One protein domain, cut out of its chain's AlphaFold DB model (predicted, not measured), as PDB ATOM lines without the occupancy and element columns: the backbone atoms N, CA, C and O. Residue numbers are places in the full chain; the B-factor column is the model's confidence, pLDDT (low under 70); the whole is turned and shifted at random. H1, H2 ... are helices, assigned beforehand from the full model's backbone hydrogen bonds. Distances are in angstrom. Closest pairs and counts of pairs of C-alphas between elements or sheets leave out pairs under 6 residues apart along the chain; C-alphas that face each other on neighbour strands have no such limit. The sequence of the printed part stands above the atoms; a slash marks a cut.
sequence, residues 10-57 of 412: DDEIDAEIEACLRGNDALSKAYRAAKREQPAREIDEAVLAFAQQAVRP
ATOM      1  N   ASP A  10     245.741 135.299 275.711       91.38
ATOM      2  CA  ASP A  10     244.954 134.068 275.537       91.38
ATOM      3  C   ASP A  10     243.932 133.884 276.683       91.38
ATOM      4  O   ASP A  10     242.784 133.522 276.432       91.38
ATOM      5  N   ASP A  11     244.299 134.269 277.914       91.50
ATOM      6  CA  ASP A  11     243.410 134.281 279.088       91.50
ATOM      7  C   ASP A  11     242.200 135.232 278.929       91.50
ATOM      8  O   ASP A  11     241.100 134.937 279.407       91.50
ATOM      9  N   GLU A  12     242.372 136.380 278.260       91.88
ATOM     10  CA  GLU A  12     241.279 137.320 277.964       91.88
ATOM     11  C   GLU A  12     240.361 136.771 276.865       91.88
ATOM     12  O   GLU A  12     239.139 136.880 276.980       91.88
ATOM     13  N   ILE A  13     240.929 136.126 275.840       91.38
ATOM     14  CA  ILE A  13     240.169 135.476 274.763       91.38
ATOM     15  C   ILE A  13     239.318 134.330 275.331       91.38
ATOM     16  O   ILE A  13     238.118 134.261 275.050       91.38
ATOM     17  N   ASP A  14     239.891 133.470 276.174       91.81
ATOM     18  CA  ASP A  14     239.161 132.373 276.815       91.81
ATOM     19  C   ASP A  14     238.066 132.895 277.763       91.81
ATOM     20  O   ASP A  14     236.946 132.371 277.768       91.81
ATOM     21  N   ALA A  15     238.317 133.985 278.499       90.75
ATOM     22  CA  ALA A  15     237.302 134.635 279.328       90.75
ATOM     23  C   ALA A  15     236.140 135.232 278.504       90.75
ATOM     24  O   ALA A  15     234.974 135.118 278.907       90.75
ATOM     25  N   GLU A  16     236.417 135.837 277.343       86.19
ATOM     26  CA  GLU A  16     235.388 136.322 276.412       86.19
ATOM     27  C   GLU A  16     234.585 135.170 275.788       86.19
ATOM     28  O   GLU A  16     233.349 135.231 275.733       86.19
ATOM     29  N   ILE A  17     235.251 134.082 275.387       89.25
ATOM     30  CA  ILE A  17     234.602 132.871 274.866       89.25
ATOM     31  C   ILE A  17     233.700 132.250 275.937       89.25
ATOM     32  O   ILE A  17     232.533 131.960 275.659       89.25
ATOM     33  N   GLU A  18     234.165 132.111 277.181       89.25
ATOM     34  CA  GLU A  18     233.328 131.637 278.284       89.25
ATOM     35  C   GLU A  18     232.134 132.565 278.559       89.25
ATOM     36  O   GLU A  18     231.017 132.086 278.787       89.25
ATOM     37  N   ALA A  19     232.316 133.888 278.514       86.12
ATOM     38  CA  ALA A  19     231.221 134.845 278.681       86.12
ATOM     39  C   ALA A  19     230.171 134.736 277.555       86.12
ATOM     40  O   ALA A  19     228.962 134.862 277.812       86.12
ATOM     41  N   CYS A  20     230.617 134.447 276.330       85.50
ATOM     42  CA  CYS A  20     229.769 134.179 275.175       85.50
ATOM     43  C   CYS A  20     229.010 132.848 275.316       85.50
ATOM     44  O   CYS A  20     227.782 132.832 275.197       85.50
ATOM     45  N   LEU A  21     229.691 131.758 275.693       88.00
ATOM     46  CA  LEU A  21     229.091 130.434 275.923       88.00
ATOM     47  C   LEU A  21     228.081 130.429 277.082       88.00
ATOM     48  O   LEU A  21     227.019 129.813 276.981       88.00
ATOM     49  N   ARG A  22     228.347 131.184 278.156       90.38
ATOM     50  CA  ARG A  22     227.386 131.421 279.254       90.38
ATOM     51  C   ARG A  22     226.193 132.297 278.820       90.38
ATOM     52  O   ARG A  22     225.243 132.478 279.583       90.38
ATOM     53  N   GLY A  23     226.209 132.851 277.603       85.50
ATOM     54  CA  GLY A  23     225.153 133.698 277.043       85.50
ATOM     55  C   GLY A  23     225.013 135.054 277.739       85.50
ATOM     56  O   GLY A  23     223.921 135.631 277.734       85.50
ATOM     57  N   ASN A  24     226.092 135.530 278.369       87.50
ATOM     58  CA  ASN A  24     226.167 136.814 279.069       87.50
ATOM     59  C   ASN A  24     226.728 137.941 278.195       87.50
ATOM     60  O   ASN A  24     226.591 139.110 278.561       87.50
ATOM     61  N   ASP A  25     227.320 137.599 277.056       90.50
ATOM     62  CA  ASP A  25     227.806 138.546 276.061       90.50
ATOM     63  C   ASP A  25     226.704 139.512 275.547       90.50
ATOM     64  O   ASP A  25     225.501 139.215 275.554       90.50
ATOM     65  N   ALA A  26     227.129 140.702 275.120       86.44
ATOM     66  CA  ALA A  26     226.289 141.748 274.559       86.44
ATOM     67  C   ALA A  26     225.554 141.292 273.288       86.44
ATOM     68  O   ALA A  26     224.368 141.603 273.152       86.44
ATOM     69  N   LEU A  27     226.184 140.495 272.414       84.62
ATOM     70  CA  LEU A  27     225.530 139.931 271.227       84.62
ATOM     71  C   LEU A  27     224.413 138.966 271.644       84.62
ATOM     72  O   LEU A  27     223.285 139.076 271.165       84.62
ATOM     73  N   SER A  28     224.683 138.079 272.607       84.31
ATOM     74  CA  SER A  28     223.672 137.173 273.177       84.31
ATOM     75  C   SER A  28     222.488 137.923 273.800       84.31
ATOM     76  O   SER A  28     221.334 137.514 273.643       84.31
ATOM     77  N   LYS A  29     222.737 139.048 274.484       88.31
ATOM     78  CA  LYS A  29     221.682 139.922 275.027       88.31
ATOM     79  C   LYS A  29     220.887 140.617 273.919       88.31
ATOM     80  O   LYS A  29     219.660 140.617 273.992       88.31
ATOM     81  N   ALA A  30     221.552 141.135 272.884       88.25
ATOM     82  CA  ALA A  30     220.907 141.755 271.728       88.25
ATOM     83  C   ALA A  30     220.019 140.755 270.966       88.25
ATOM     84  O   ALA A  30     218.844 141.036 270.742       88.25
ATOM     85  N   TYR A  31     220.510 139.544 270.686       83.00
ATOM     86  CA  TYR A  31     219.708 138.473 270.082       83.00
ATOM     87  C   TYR A  31     218.524 138.053 270.964       83.00
ATOM     88  O   TYR A  31     217.441 137.792 270.447       83.00
ATOM     89  N   ARG A  32     218.677 138.004 272.296       85.50
ATOM     90  CA  ARG A  32     217.558 137.709 273.217       85.50
ATOM     91  C   ARG A  32     216.522 138.836 273.286       85.50
ATOM     92  O   ARG A  32     215.352 138.537 273.521       85.50
ATOM     93  N   ALA A  33     216.930 140.090 273.092       88.69
ATOM     94  CA  ALA A  33     216.024 141.229 272.966       88.69
ATOM     95  C   ALA A  33     215.273 141.173 271.625       88.69
ATOM     96  O   ALA A  33     214.047 141.076 271.630       88.69
ATOM     97  N   ALA A  34     216.000 141.083 270.507       85.62
ATOM     98  CA  ALA A  34     215.443 140.968 269.158       85.62
ATOM     99  C   ALA A  34     214.552 139.724 268.980       85.62
ATOM    100  O   ALA A  34     213.544 139.780 268.294       85.62
ATOM    101  N   LYS A  35     214.824 138.608 269.673       83.31
ATOM    102  CA  LYS A  35     213.950 137.416 269.667       83.31
ATOM    103  C   LYS A  35     212.532 137.678 270.213       83.31
ATOM    104  O   LYS A  35     211.644 136.854 270.004       83.31
ATOM    105  N   ARG A  36     212.306 138.784 270.933       82.00
ATOM    106  CA  ARG A  36     210.963 139.219 271.366       82.00
ATOM    107  C   ARG A  36     210.254 140.077 270.320       82.00
ATOM    108  O   ARG A  36     209.033 140.191 270.376       82.00
ATOM    109  N   GLU A  37     210.996 140.649 269.380       85.06
ATOM    110  CA  GLU A  37     210.454 141.337 268.217       85.06
ATOM    111  C   GLU A  37     210.059 140.268 267.195       85.06
ATOM    112  O   GLU A  37     210.884 139.730 266.458       85.06
ATOM    113  N   GLN A  38     208.777 139.899 267.190       81.75
ATOM    114  CA  GLN A  38     208.249 139.083 266.102       81.75
ATOM    115  C   GLN A  38     208.350 139.901 264.806       81.75
ATOM    116  O   GLN A  38     207.888 141.046 264.793       81.75
ATOM    117  N   PRO A  39     208.940 139.355 263.724       81.19
ATOM    118  CA  PRO A  39     208.958 140.046 262.444       81.19
ATOM    119  C   PRO A  39     207.522 140.329 261.999       81.19
ATOM    120  O   PRO A  39     206.607 139.550 262.281       81.19
ATOM    121  N   ALA A  40     207.318 141.447 261.299       89.44
ATOM    122  CA  ALA A  40     206.006 141.788 260.769       89.44
ATOM    123  C   ALA A  40     205.482 140.620 259.923       89.44
ATOM    124  O   ALA A  40     206.163 140.152 259.010       89.44
ATOM    125  N   ARG A  41     204.272 140.150 260.241       91.12
ATOM    126  CA  ARG A  41     203.683 138.929 259.674       91.12
ATOM    127  C   ARG A  41     203.669 138.920 258.141       91.12
ATOM    128  O   ARG A  41     203.869 137.876 257.537       91.12
ATOM    129  N   GLU A  42     203.507 140.088 257.524       92.31
ATOM    130  CA  GLU A  42     203.568 140.292 256.072       92.31
ATOM    131  C   GLU A  42     204.929 139.905 255.465       92.31
ATOM    132  O   GLU A  42     204.982 139.343 254.372       92.31
ATOM    133  N   ILE A  43     206.034 140.159 256.177       90.62
ATOM    134  CA  ILE A  43     207.392 139.803 255.739       90.62
ATOM    135  C   ILE A  43     207.593 138.289 255.844       90.62
ATOM    136  O   ILE A  43     208.131 137.685 254.920       90.62
ATOM    137  N   ASP A  44     207.130 137.667 256.930       91.25
ATOM    138  CA  ASP A  44     207.223 136.214 257.113       91.25
ATOM    139  C   ASP A  44     206.364 135.466 256.074       91.25
ATOM    140  O   ASP A  44     206.840 134.546 255.411       91.25
ATOM    141  N   GLU A  45     205.139 135.938 255.812       94.44
ATOM    142  CA  GLU A  45     204.281 135.416 254.742       94.44
ATOM    143  C   GLU A  45     204.902 135.623 253.344       94.44
ATOM    144  O   GLU A  45     204.835 134.717 252.507       94.44
ATOM    145  N   ALA A  46     205.583 136.748 253.087       93.81
ATOM    146  CA  ALA A  46     206.311 136.981 251.836       93.81
ATOM    147  C   ALA A  46     207.542 136.066 251.677       93.81
ATOM    148  O   ALA A  46     207.762 135.514 250.595       93.81
ATOM    149  N   VAL A  47     208.322 135.854 252.743       89.62
ATOM    150  CA  VAL A  47     209.467 134.927 252.755       89.62
ATOM    151  C   VAL A  47     208.992 133.486 252.570       89.62
ATOM    152  O   VAL A  47     209.564 132.760 251.757       89.62
ATOM    153  N   LEU A  48     207.906 133.079 253.233       92.62
ATOM    154  CA  LEU A  48     207.280 131.771 253.038       92.62
ATOM    155  C   LEU A  48     206.745 131.600 251.612       92.62
ATOM    156  O   LEU A  48     206.941 130.539 251.020       92.62
ATOM    157  N   ALA A  49     206.132 132.627 251.017       92.38
ATOM    158  CA  ALA A  49     205.689 132.590 249.625       92.38
ATOM    159  C   ALA A  49     206.873 132.443 248.650       92.38
ATOM    160  O   ALA A  49     206.815 131.612 247.739       92.38
ATOM    161  N   PHE A  50     207.972 133.176 248.862       89.88
ATOM    162  CA  PHE A  50     209.203 133.025 248.078       89.88
ATOM    163  C   PHE A  50     209.841 131.644 248.256       89.88
ATOM    164  O   PHE A  50     210.192 131.005 247.266       89.88
ATOM    165  N   ALA A  51     209.928 131.138 249.488       90.12
ATOM    166  CA  ALA A  51     210.436 129.802 249.775       90.12
ATOM    167  C   ALA A  51     209.574 128.722 249.099       90.12
ATOM    168  O   ALA A  51     210.109 127.835 248.439       90.12
ATOM    169  N   GLN A  52     208.244 128.831 249.160       86.88
ATOM    170  CA  GLN A  52     207.328 127.926 248.457       86.88
ATOM    171  C   GLN A  52     207.439 128.028 246.928       86.88
ATOM    172  O   GLN A  52     207.241 127.024 246.245       86.88
ATOM    173  N   GLN A  53     207.767 129.198 246.368       84.06
ATOM    174  CA  GLN A  53     208.025 129.358 244.933       84.06
ATOM    175  C   GLN A  53     209.399 128.820 244.503       84.06
ATOM    176  O   GLN A  53     209.499 128.231 243.428       84.06
ATOM    177  N   ALA A  54     210.431 128.946 245.338       84.12
ATOM    178  CA  ALA A  54     211.760 128.385 245.087       84.12
ATOM    179  C   ALA A  54     211.780 126.852 245.243       84.12
ATOM    180  O   ALA A  54     212.379 126.142 244.438       84.12
ATOM    181  N   VAL A  55     211.073 126.333 246.252       81.69
ATOM    182  CA  VAL A  55     210.920 124.895 246.532       81.69
ATOM    183  C   VAL A  55     209.835 124.254 245.655       81.69
ATOM    184  O   VAL A  55     209.752 123.026 245.596       81.69
ATOM    185  N   ARG A  56     209.021 125.052 244.937       68.50
ATOM    186  CA  ARG A  56     207.911 124.572 244.096       68.50
ATOM    187  C   ARG A  56     208.436 123.483 243.161       68.50
ATOM    188  O   ARG A  56     209.224 123.781 242.258       68.50
ATOM    189  N   PRO A  57     208.039 122.214 243.356       61.56
ATOM    190  CA  PRO A  57     208.674 121.121 242.650       61.56
ATOM    191  C   PRO A  57     208.343 121.257 241.168       61.56
ATOM    192  O   PRO A  57     207.194 121.054 240.761       61.56
TER     193      PRO A  57
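This is residues 10 to 57 of the 412 residues of an uncharacterized protein of Hydrocarboniphaga effusa AP103 (UniProt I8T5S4). Three separate helices are strung along an open, elbow-shaped chain with no packed core: H1 and H2 follow one another in nearly the same direction, and beyond residues 35 to 40 H3 turns off as a separate arm. No helix touches another. The printed part has 48 residues with three named helices, in the order H1, H2, H3, and no named strand; the class is all helix. It is extended, with a radius of gyration of the C-alphas of 17.9 A and spans of 51 by 25 by 11 A.

Start with H1, residues 10 to 21, and go on to H2, residues 26 to 34: they are close but not clearly touching. Look at the closest C-alphas of the two, those of Cys 20 and Ser 28, and you will find them 7.1 A apart. Their lines stand at a shallow tilt of 16 degrees, and they run the same way. Further on, H3, residues 41 to 54, is apart from H1 and from H2. In H1, H2 and H3 every O i to N i+4 pair is within hydrogen-bond range.

Find C-alpha 10 at (244.954, 134.068, 275.537); from there H1 runs 16.3 A to C-alpha 21. Next, H2 begins at C-alpha 26, at (226.289, 141.748, 274.559), and runs 12.1 A to C-alpha 34. H3, the longest helix, runs 19.7 A from C-alpha 41 to C-alpha 54 at (211.760, 128.385, 245.087).

The two C-alphas farthest apart, those of Asp 11 and Pro 57, are 52.0 A apart. The link from H1 to H2 is tight, and that from H2 to H3 is short. Residues 10 to 15, which belong to H1, stand free, and so do residues 33 to 57, of which 41 to 54 belong to H3. The printed part has no cut. Its mean pLDDT is 87.1, and residues 56 to 57 are under 70.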